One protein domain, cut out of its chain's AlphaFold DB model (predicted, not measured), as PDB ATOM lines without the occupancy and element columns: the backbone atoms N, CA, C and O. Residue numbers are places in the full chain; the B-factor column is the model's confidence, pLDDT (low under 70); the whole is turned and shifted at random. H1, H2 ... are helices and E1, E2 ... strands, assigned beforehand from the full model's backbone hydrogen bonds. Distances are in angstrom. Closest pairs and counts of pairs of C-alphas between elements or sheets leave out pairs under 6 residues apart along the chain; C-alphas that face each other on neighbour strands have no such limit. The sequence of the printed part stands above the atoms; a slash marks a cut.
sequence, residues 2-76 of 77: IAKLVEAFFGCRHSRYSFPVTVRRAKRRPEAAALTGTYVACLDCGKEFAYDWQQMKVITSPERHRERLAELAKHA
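Overview. This is residues 2 to 76 of the 77 residues of an uncharacterized protein of Acidobacteria bacterium (UniProt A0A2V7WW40). A small hairpin, E1 and E2, makes the core, with short helix H2 packed on it; H1 and residues 70 to 76 stick out. The 75 printed residues, under half in named elements, have three helices and two strands in the order H1 H2 E1 E2 H3, with an antiparallel sheet E1 - E2, class mixed. It is only just compact, close to loose: radius of gyration of the C-alphas 13.4 A, spans 39 by 29 by 23 A.

Along the chain. H1, residues 2 to 9, begins at C-alpha 2 (-25.153, 9.936, 9.619). H2 is residues 31 to 36, E1 38 to 41, E2 48 to 52, 13.1 A. H3, residues 62 to 74, 18.6 A, ends at C-alpha 74 (9.231, 15.808, 2.848).

Arrangement. H1 and H2 are apart. The closest C-alphas of H2 and E2, Ala 32 and Ala 50, are 4.4 A apart. N 49 and O 40 of hairpin E1 E2 are 2.8 A apart. Every O i to N i+4 pair is within hydrogen-bond range in H1 and H3; H2 has 0 of 2, and 1 of 3 O i to N i+3 pairs.

Size, cuts and confidence. The farthest C-alphas, Phe 9 and Ala 76, are 40.0 A apart. The printed part has no cut; the link H1 to H2 is long. pLDDT is under 70 in 25 residues, among them 2 to 11.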
ATOM      1  N   ILE A   2     -24.229  10.605  10.572       58.56
ATOM      2  CA  ILE A   2     -25.153   9.936   9.619       58.56
ATOM      3  C   ILE A   2     -24.456   9.421   8.343       58.56
ATOM      4  O   ILE A   2     -24.715   8.299   7.918       58.56
ATOM      5  N   ALA A   3     -23.505  10.176   7.781       56.66
ATOM      6  CA  ALA A   3     -22.766   9.765   6.580       56.66
ATOM      7  C   ALA A   3     -22.037   8.414   6.735       56.66
ATOM      8  O   ALA A   3     -22.005   7.630   5.796       56.66
ATOM      9  N   LYS A   4     -21.519   8.097   7.932       55.56
ATOM     10  CA  LYS A   4     -20.831   6.822   8.204       55.56
ATOM     11  C   LYS A   4     -21.794   5.635   8.286       55.56
ATOM     12  O   LYS A   4     -21.424   4.537   7.892       55.56
ATOM     13  N   LEU A   5     -23.027   5.859   8.744       55.56
ATOM     14  CA  LEU A   5     -24.090   4.850   8.731       55.56
ATOM     15  C   LEU A   5     -24.569   4.566   7.304       55.56
ATOM     16  O   LEU A   5     -24.714   3.408   6.926       55.56
ATOM     17  N   VAL A   6     -24.739   5.610   6.489       58.72
ATOM     18  CA  VAL A   6     -25.075   5.463   5.065       58.72
ATOM     19  C   VAL A   6     -23.923   4.782   4.316       58.72
ATOM     20  O   VAL A   6     -24.169   3.864   3.550       58.72
ATOM     21  N   GLU A   7     -22.660   5.116   4.592       58.19
ATOM     22  CA  GLU A   7     -21.511   4.371   4.056       58.19
ATOM     23  C   GLU A   7     -21.429   2.919   4.548       58.19
ATOM     24  O   GLU A   7     -20.879   2.088   3.841       58.19
ATOM     25  N   ALA A   8     -21.946   2.579   5.729       60.00
ATOM     26  CA  ALA A   8     -21.947   1.200   6.223       60.00
ATOM     27  C   ALA A   8     -23.069   0.357   5.590       60.00
ATOM     28  O   ALA A   8     -22.869  -0.823   5.296       60.00
ATOM     29  N   PHE A   9     -24.235   0.961   5.345       56.03
ATOM     30  CA  PHE A   9     -25.369   0.296   4.696       56.03
ATOM     31  C   PHE A   9     -25.249   0.276   3.161       56.03
ATOM     32  O   PHE A   9     -25.504  -0.765   2.562       56.03
ATOM     33  N   PHE A  10     -24.785   1.370   2.545       57.88
ATOM     34  CA  PHE A  10     -24.559   1.533   1.096       57.88
ATOM     35  C   PHE A  10     -23.074   1.449   0.688       57.88
ATOM     36  O   PHE A  10     -22.697   1.787  -0.437       57.88
ATOM     37  N   GLY A  11     -22.187   1.043   1.594       62.03
ATOM     38  CA  GLY A  11     -20.788   0.767   1.262       62.03
ATOM     39  C   GLY A  11     -20.670  -0.473   0.387       62.03
ATOM     40  O   GLY A  11     -21.396  -1.446   0.587       62.03
ATOM     41  N   CYS A  12     -19.733  -0.468  -0.568       70.31
ATOM     42  CA  CYS A  12     -19.413  -1.689  -1.311       70.31
ATOM     43  C   CYS A  12     -18.747  -2.676  -0.338       70.31
ATOM     44  O   CYS A  12     -17.597  -2.487   0.049       70.31
ATOM     45  N   ARG A  13     -19.489  -3.717   0.056       69.81
ATOM     46  CA  ARG A  13     -18.984  -4.906   0.772       69.81
ATOM     47  C   ARG A  13     -18.586  -6.039  -0.180       69.81
ATOM     48  O   ARG A  13     -18.264  -7.136   0.261       69.81
ATOM     49  N   HIS A  14     -18.650  -5.791  -1.484       77.56
ATOM     50  CA  HIS A  14     -18.340  -6.783  -2.497       77.56
ATOM     51  C   HIS A  14     -16.834  -6.990  -2.626       77.56
ATOM     52  O   HIS A  14     -16.057  -6.052  -2.489       77.56
ATOM     53  N   SER A  15     -16.430  -8.218  -2.941       75.62
ATOM     54  CA  SER A  15     -15.020  -8.556  -3.154       75.62
ATOM     55  C   SER A  15     -14.564  -8.344  -4.604       75.62
ATOM     56  O   SER A  15     -13.367  -8.416  -4.881       75.62
ATOM     57  N   ARG A  16     -15.496  -8.129  -5.545       82.62
ATOM     58  CA  ARG A  16     -15.201  -7.974  -6.973       82.62
ATOM     59  C   ARG A  16     -14.968  -6.512  -7.324       82.62
ATOM     60  O   ARG A  16     -15.902  -5.728  -7.499       82.62
ATOM     61  N   TYR A  17     -13.698  -6.180  -7.495       84.31
ATOM     62  CA  TYR A  17     -13.257  -4.883  -7.990       84.31
ATOM     63  C   TYR A  17     -12.709  -5.003  -9.411       84.31
ATOM     64  O   TYR A  17     -12.230  -6.059  -9.828       84.31
ATOM     65  N   SER A  18     -12.803  -3.911 -10.164       84.06
ATOM     66  CA  SER A  18     -12.172  -3.771 -11.466       84.06
ATOM     67  C   SER A  18     -10.661  -3.671 -11.311       84.06
ATOM     68  O   SER A  18     -10.138  -3.302 -10.256       84.06
ATOM     69  N   PHE A  19      -9.952  -3.903 -12.412       85.38
ATOM     70  CA  PHE A  19      -8.552  -3.513 -12.491       85.38
ATOM     71  C   PHE A  19      -8.399  -1.993 -12.294       85.38
ATOM     72  O   PHE A  19      -9.324  -1.246 -12.639       85.38
ATOM     73  N   PRO A  20      -7.266  -1.526 -11.734       84.81
ATOM     74  CA  PRO A  20      -6.985  -0.105 -11.579       84.81
ATOM     75  C   PRO A  20      -7.054   0.623 -12.921       84.81
ATOM     76  O   PRO A  20      -6.327   0.302 -13.861       84.81
ATOM     77  N   VAL A  21      -7.931   1.619 -13.005       85.06
ATOM     78  CA  VAL A  21      -8.144   2.420 -14.209       85.06
ATOM     79  C   VAL A  21      -7.406   3.743 -14.052       85.06
ATOM     80  O   VAL A  21      -7.793   4.597 -13.254       85.06
ATOM     81  N   THR A  22      -6.340   3.928 -14.830       82.88
ATOM     82  CA  THR A  22      -5.607   5.198 -14.918       82.88
ATOM     83  C   THR A  22      -6.314   6.149 -15.872       82.88
ATOM     84  O   THR A  22      -6.408   5.880 -17.071       82.88
ATOM     85  N   VAL A  23      -6.756   7.299 -15.375       79.88
ATOM     86  CA  VAL A  23      -7.427   8.323 -16.182       79.88
ATOM     87  C   VAL A  23      -6.405   9.395 -16.557       79.88
ATOM     88  O   VAL A  23      -6.076  10.278 -15.764       79.88
ATOM     89  N   ARG A  24      -5.866   9.325 -17.780       69.38
ATOM     90  CA  ARG A  24      -4.953  10.350 -18.311       69.38
ATOM     91  C   ARG A  24      -5.752  11.515 -18.900       69.38
ATOM     92  O   ARG A  24      -6.439  11.340 -19.896       69.38
ATOM     93  N   ARG A  25      -5.625  12.704 -18.290       61.72
ATOM     94  CA  ARG A  25      -6.067  14.017 -18.818       61.72
ATOM     95  C   ARG A  25      -7.441  13.997 -19.522       61.72
ATOM     96  O   ARG A  25      -7.568  14.433 -20.662       61.72
ATOM     97  N   ALA A  26      -8.475  13.515 -18.836       62.09
ATOM     98  CA  ALA A  26      -9.846  13.559 -19.343       62.09
ATOM     99  C   ALA A  26     -10.557  14.863 -18.933       62.09
ATOM    100  O   ALA A  26     -10.415  15.319 -17.800       62.09
ATOM    101  N   LYS A  27     -11.368  15.435 -19.840       61.91
ATOM    102  CA  LYS A  27     -12.201  16.633 -19.585       61.91
ATOM    103  C   LYS A  27     -13.218  16.420 -18.450       61.91
ATOM    104  O   LYS A  27     -13.564  17.366 -17.755       61.91
ATOM    105  N   ARG A  28     -13.680  15.176 -18.261       65.12
ATOM    106  CA  ARG A  28     -14.412  14.712 -17.074       65.12
ATOM    107  C   ARG A  28     -13.548  13.689 -16.349       65.12
ATOM    108  O   ARG A  28     -13.316  12.604 -16.875       65.12
ATOM    109  N   ARG A  29     -13.067  14.049 -15.161       66.69
ATOM    110  CA  ARG A  29     -12.332  13.146 -14.275       66.69
ATOM    111  C   ARG A  29     -13.298  12.657 -13.191       66.69
ATOM    112  O   ARG A  29     -13.933  13.512 -12.574       66.69
ATOM    113  N   PRO A  30     -13.425  11.339 -12.965       71.81
ATOM    114  CA  PRO A  30     -14.195  10.841 -11.833       71.81
ATOM    115  C   PRO A  30     -13.568  11.345 -10.530       71.81
ATOM    116  O   PRO A  30     -12.341  11.447 -10.426       71.81
ATOM    117  N   GLU A  31     -14.402  11.688  -9.548       74.50
ATOM    118  CA  GLU A  31     -13.961  12.297  -8.284       74.50
ATOM    119  C   GLU A  31     -12.975  11.384  -7.541       74.50
ATOM    120  O   GLU A  31     -11.945  11.836  -7.043       74.50
ATOM    121  N   ALA A  32     -13.209  10.071  -7.594       71.94
ATOM    122  CA  ALA A  32     -12.298   9.057  -7.076       71.94
ATOM    123  C   ALA A  32     -10.903   9.125  -7.722       71.94
ATOM    124  O   ALA A  32      -9.885   8.964  -7.056       71.94
ATOM    125  N   ALA A  33     -10.821   9.426  -9.016       71.50
ATOM    126  CA  ALA A  33      -9.541   9.582  -9.685       71.50
ATOM    127  C   ALA A  33      -8.896  10.945  -9.433       71.50
ATOM    128  O   ALA A  33      -7.759  11.122  -9.863       71.50
ATOM    129  N   ALA A  34      -9.566  11.921  -8.811       70.12
ATOM    130  CA  ALA A  34      -9.040  13.279  -8.639       70.12
ATOM    131  C   ALA A  34      -7.753  13.312  -7.801       70.12
ATOM    132  O   ALA A  34      -6.834  14.059  -8.135       70.12
ATOM    133  N   LEU A  35      -7.664  12.458  -6.776       69.12
ATOM    134  CA  LEU A  35      -6.538  12.410  -5.840       69.12
ATOM    135  C   LEU A  35      -5.266  11.823  -6.469       69.12
ATOM    136  O   LEU A  35      -4.221  12.460  -6.440       69.12
ATOM    137  N   THR A  36      -5.352  10.640  -7.078       73.56
ATOM    138  CA  THR A  36      -4.169   9.876  -7.536       73.56
ATOM    139  C   THR A  36      -4.110   9.667  -9.050       73.56
ATOM    140  O   THR A  36      -3.145   9.129  -9.581       73.56
ATOM    141  N   GLY A  37      -5.157  10.057  -9.780       78.19
ATOM    142  CA  GLY A  37      -5.266   9.826 -11.230       78.19
ATOM    143  C   GLY A  37      -5.710   8.418 -11.589       78.19
ATOM    144  O   GLY A  37      -5.899   8.127 -12.767       78.19
ATOM    145  N   THR A  38      -5.914   7.565 -10.586       84.88
ATOM    146  CA  THR A  38      -6.350   6.186 -10.772       84.88
ATOM    147  C   THR A  38      -7.415   5.842  -9.766       84.88
ATOM    148  O   THR A  38      -7.342   6.230  -8.603       84.88
ATOM    149  N   TYR A  39      -8.402   5.099 -10.226       87.31
ATOM    150  CA  TYR A  39      -9.454   4.583  -9.384       87.31
ATOM    151  C   TYR A  39      -9.685   3.104  -9.681       87.31
ATOM    152  O   TYR A  39      -9.310   2.595 -10.737       87.31
ATOM    153  N   VAL A  40     -10.299   2.418  -8.730       86.56
ATOM    154  CA  VAL A  40     -10.891   1.094  -8.928       86.56
ATOM    155  C   VAL A  40     -12.396   1.219  -8.748       86.56
ATOM    156  O   VAL A  40     -12.855   1.990  -7.905       86.56
ATOM    157  N   ALA A  41     -13.171   0.474  -9.525       86.62
ATOM    158  CA  ALA A  41     -14.618   0.428  -9.388       86.62
ATOM    159  C   ALA A  41     -15.053  -0.933  -8.840       86.62
ATOM    160  O   ALA A  41     -14.515  -1.972  -9.210       86.62
ATOM    161  N   CYS A  42     -16.039  -0.945  -7.955       86.69
ATOM    162  CA  CYS A  42     -16.710  -2.169  -7.528       86.69
ATOM    163  C   CYS A  42     -17.603  -2.660  -8.677       86.69
ATOM    164  O   CYS A  42     -18.486  -1.926  -9.111       86.69
ATOM    165  N   LEU A  43     -17.377  -3.873  -9.189       84.81
ATOM    166  CA  LEU A  43     -18.082  -4.372 -10.382       84.81
ATOM    167  C   LEU A  43     -19.550  -4.712 -10.114       84.81
ATOM    168  O   LEU A  43     -20.337  -4.773 -11.051       84.81
ATOM    169  N   ASP A  44     -19.910  -4.910  -8.848       81.44
ATOM    170  CA  ASP A  44     -21.266  -5.306  -8.473       81.44
ATOM    171  C   ASP A  44     -22.157  -4.093  -8.149       81.44
ATOM    172  O   ASP A  44     -23.361  -4.137  -8.373       81.44
ATOM    173  N   CYS A  45     -21.588  -2.982  -7.657       80.12
ATOM    174  CA  CYS A  45     -22.364  -1.783  -7.304       80.12
ATOM    175  C   CYS A  45     -21.917  -0.492  -8.005       80.12
ATOM    176  O   CYS A  45     -22.459   0.573  -7.723       80.12
ATOM    177  N   GLY A  46     -20.896  -0.548  -8.863       75.81
ATOM    178  CA  GLY A  46     -20.415   0.587  -9.658       75.81
ATOM    179  C   GLY A  46     -19.738   1.709  -8.869       75.81
ATOM    180  O   GLY A  46     -19.434   2.751  -9.440       75.81
ATOM    181  N   LYS A  47     -19.497   1.538  -7.561       80.88
ATOM    182  CA  LYS A  47     -18.882   2.584  -6.731       80.88
ATOM    183  C   LYS A  47     -17.394   2.714  -7.057       80.88
ATOM    184  O   LYS A  47     -16.679   1.711  -7.065       80.88
ATOM    185  N   GLU A  48     -16.947   3.940  -7.297       84.69
ATOM    186  CA  GLU A  48     -15.562   4.272  -7.626       84.69
ATOM    187  C   GLU A  48     -14.776   4.641  -6.362       84.69
ATOM    188  O   GLU A  48     -15.264   5.373  -5.498       84.69
ATOM    189  N   PHE A  49     -13.541   4.156  -6.262       83.88
ATOM    190  CA  PHE A  49     -12.646   4.402  -5.135       83.88
ATOM    191  C   PHE A  49     -11.283   4.862  -5.628       83.88
ATOM    192  O   PHE A  49     -10.731   4.288  -6.566       83.88
ATOM    193  N   ALA A  50     -10.721   5.876  -4.974       84.81
ATOM    194  CA  ALA A  50      -9.386   6.362  -5.291       84.81
ATOM    195  C   ALA A  50      -8.343   5.264  -5.022       84.81
ATOM    196  O   ALA A  50      -8.369   4.623  -3.968       84.81
ATOM    197  N   TYR A  51      -7.433   5.042  -5.969       83.38
ATOM    198  CA  TYR A  51      -6.410   3.999  -5.887       83.38
ATOM    199  C   TYR A  51      -5.010   4.605  -5.943       83.38
ATOM    200  O   TYR A  51      -4.690   5.352  -6.871       83.38
ATOM    201  N   ASP A  52      -4.176   4.277  -4.965       83.50
ATOM    202  CA  ASP A  52      -2.783   4.704  -4.898       83.50
ATOM    203  C   ASP A  52      -1.874   3.669  -5.578       83.50
ATOM    204  O   ASP A  52      -1.749   2.535  -5.109       83.50
ATOM    205  N   TRP A  53      -1.222   4.066  -6.677       78.50
ATOM    206  CA  TRP A  53      -0.238   3.235  -7.384       78.50
ATOM    207  C   TRP A  53       1.068   3.059  -6.622       78.50
ATOM    208  O   TRP A  53       1.699   2.014  -6.756       78.50
ATOM    209  N   GLN A  54       1.478   4.051  -5.835       77.38
ATOM    210  CA  GLN A  54       2.746   4.008  -5.119       77.38
ATOM    211  C   GLN A  54       2.703   2.962  -4.002       77.38
ATOM    212  O   GLN A  54       3.704   2.306  -3.727       77.38
ATOM    213  N   GLN A  55       1.532   2.773  -3.385       79.06
ATOM    214  CA  GLN A  55       1.330   1.776  -2.330       79.06
ATOM    215  C   GLN A  55       0.540   0.538  -2.770       79.06
ATOM    216  O   GLN A  55       0.394  -0.387  -1.972       79.06
ATOM    217  N   MET A  56       0.029   0.522  -4.007       82.12
ATOM    218  CA  MET A  56      -0.880  -0.497  -4.549       82.12
ATOM    219  C   MET A  56      -2.088  -0.770  -3.636       82.12
ATOM    220  O   MET A  56      -2.386  -1.915  -3.291       82.12
ATOM    221  N   LYS A  57      -2.767   0.295  -3.185       83.19
ATOM    222  CA  LYS A  57      -3.876   0.206  -2.215       83.19
ATOM    223  C   LYS A  57      -5.035   1.138  -2.552       83.19
ATOM    224  O   LYS A  57      -4.850   2.241  -3.061       83.19
ATOM    225  N   VAL A  58      -6.243   0.708  -2.187       81.19
ATOM    226  CA  VAL A  58      -7.448   1.548  -2.213       81.19
ATOM    227  C   VAL A  58      -7.406   2.536  -1.050       81.19
ATOM    228  O   VAL A  58      -7.162   2.154   0.097       81.19
ATOM    229  N   ILE A  59      -7.677   3.807  -1.331       79.69
ATOM    230  CA  ILE A  59      -7.729   4.863  -0.323       79.69
ATOM    231  C   ILE A  59      -9.089   4.804   0.372       79.69
ATOM    232  O   ILE A  59     -10.112   5.199  -0.180       79.69
ATOM    233  N   THR A  60      -9.097   4.314   1.609       73.25
ATOM    234  CA  THR A  60     -10.302   4.234   2.454       73.25
ATOM    235  C   THR A  60     -10.531   5.497   3.290       73.25
ATOM    236  O   THR A  60     -11.635   5.733   3.773       73.25
ATOM    237  N   SER A  61      -9.494   6.324   3.460       71.25
ATOM    238  CA  SER A  61      -9.552   7.609   4.159       71.25
ATOM    239  C   SER A  61      -8.717   8.650   3.402       71.25
ATOM    240  O   SER A  61      -7.487   8.543   3.389       71.25
ATOM    241  N   PRO A  62      -9.353   9.652   2.769       62.94
ATOM    242  CA  PRO A  62      -8.640  10.678   2.010       62.94
ATOM    243  C   PRO A  62      -7.760  11.576   2.898       62.94
ATOM    244  O   PRO A  62      -6.684  11.975   2.460       62.94
ATOM    245  N   GLU A  63      -8.164  11.831   4.149       65.69
ATOM    246  CA  GLU A  63      -7.419  12.628   5.146       65.69
ATOM    247  C   GLU A  63      -6.029  12.016   5.410       65.69
ATOM    248  O   GLU A  63      -4.994  12.625   5.143       65.69
ATOM    249  N   ARG A  64      -6.010  10.739   5.828       66.81
ATOM    250  CA  ARG A  64      -4.781   9.997   6.155       66.81
ATOM    251  C   ARG A  64      -3.871   9.814   4.948       66.81
ATOM    252  O   ARG A  64      -2.662   9.667   5.103       66.81
ATOM    253  N   HIS A  65      -4.447   9.757   3.750       65.88
ATOM    254  CA  HIS A  65      -3.675   9.648   2.521       65.88
ATOM    255  C   HIS A  65      -2.983  10.975   2.176       65.88
ATOM    256  O   HIS A  65      -1.798  10.956   1.859       65.88
ATOM    257  N   ARG A  66      -3.662  12.124   2.323       69.56
ATOM    258  CA  ARG A  66      -3.057  13.457   2.121       69.56
ATOM    259  C   ARG A  66      -1.898  13.722   3.078       69.56
ATOM    260  O   ARG A  66      -0.836  14.138   2.628       69.56
ATOM    261  N   GLU A  67      -2.081  13.438   4.366       73.06
ATOM    262  CA  GLU A  67      -1.018  13.567   5.377       73.06
ATOM    263  C   GLU A  67       0.202  12.718   5.010       73.06
ATOM    264  O   GLU A  67       1.339  13.173   5.070       73.06
ATOM    265  N   ARG A  68      -0.032  11.488   4.548       70.19
ATOM    266  CA  ARG A  68       1.035  10.551   4.196       70.19
ATOM    267  C   ARG A  68       1.757  10.921   2.899       70.19
ATOM    268  O   ARG A  68       2.966  10.734   2.819       70.19
ATOM    269  N   LEU A  69       1.050  11.461   1.906       71.69
ATOM    270  CA  LEU A  69       1.681  12.046   0.717       71.69
ATOM    271  C   LEU A  69       2.545  13.254   1.090       71.69
ATOM    272  O   LEU A  69       3.640  13.399   0.554       71.69
ATOM    273  N   ALA A  70       2.086  14.091   2.024       77.00
ATOM    274  CA  ALA A  70       2.874  15.211   2.527       77.00
ATOM    275  C   ALA A  70       4.145  14.732   3.249       77.00
ATOM    276  O   ALA A  70       5.209  15.303   3.032       77.00
ATOM    277  N   GLU A  71       4.069  13.662   4.043       77.62
ATOM    278  CA  GLU A  71       5.250  13.025   4.646       77.62
ATOM    279  C   GLU A  71       6.212  12.457   3.591       77.62
ATOM    280  O   GLU A  71       7.405  12.745   3.627       77.62
ATOM    281  N   LEU A  72       5.712  11.718   2.594       75.56
ATOM    282  CA  LEU A  72       6.552  11.196   1.505       75.56
ATOM    283  C   LEU A  72       7.240  12.319   0.716       75.56
ATOM    284  O   LEU A  72       8.404  12.178   0.350       75.56
ATOM    285  N   ALA A  73       6.556  13.443   0.492       75.94
ATOM    286  CA  ALA A  73       7.130  14.607  -0.179       75.94
ATOM    287  C   ALA A  73       8.254  15.272   0.635       75.94
ATOM    288  O   ALA A  73       9.222  15.747   0.047       75.94
ATOM    289  N   LYS A  74       8.168  15.276   1.973       78.31
ATOM    290  CA  LYS A  74       9.231  15.808   2.848       78.31
ATOM    291  C   LYS A  74      10.515  14.978   2.789       78.31
ATOM    292  O   LYS A  74      11.593  15.527   2.962       78.31
ATOM    293  N   HIS A  75      10.394  13.672   2.557       69.94
ATOM    294  CA  HIS A  75      11.519  12.732   2.510       69.94
ATOM    295  C   HIS A  75      12.130  12.575   1.106       69.94
ATOM    296  O   HIS A  75      13.075  11.812   0.939       69.94
ATOM    297  N   ALA A  76      11.584  13.258   0.098       69.06
ATOM    298  CA  ALA A  76      12.053  13.193  -1.286       69.06
ATOM    299  C   ALA A  76      13.120  14.258  -1.628       69.06
ATOM    300  O   ALA A  76      13.367  14.495  -2.812       69.06
TER     301      ALA A  76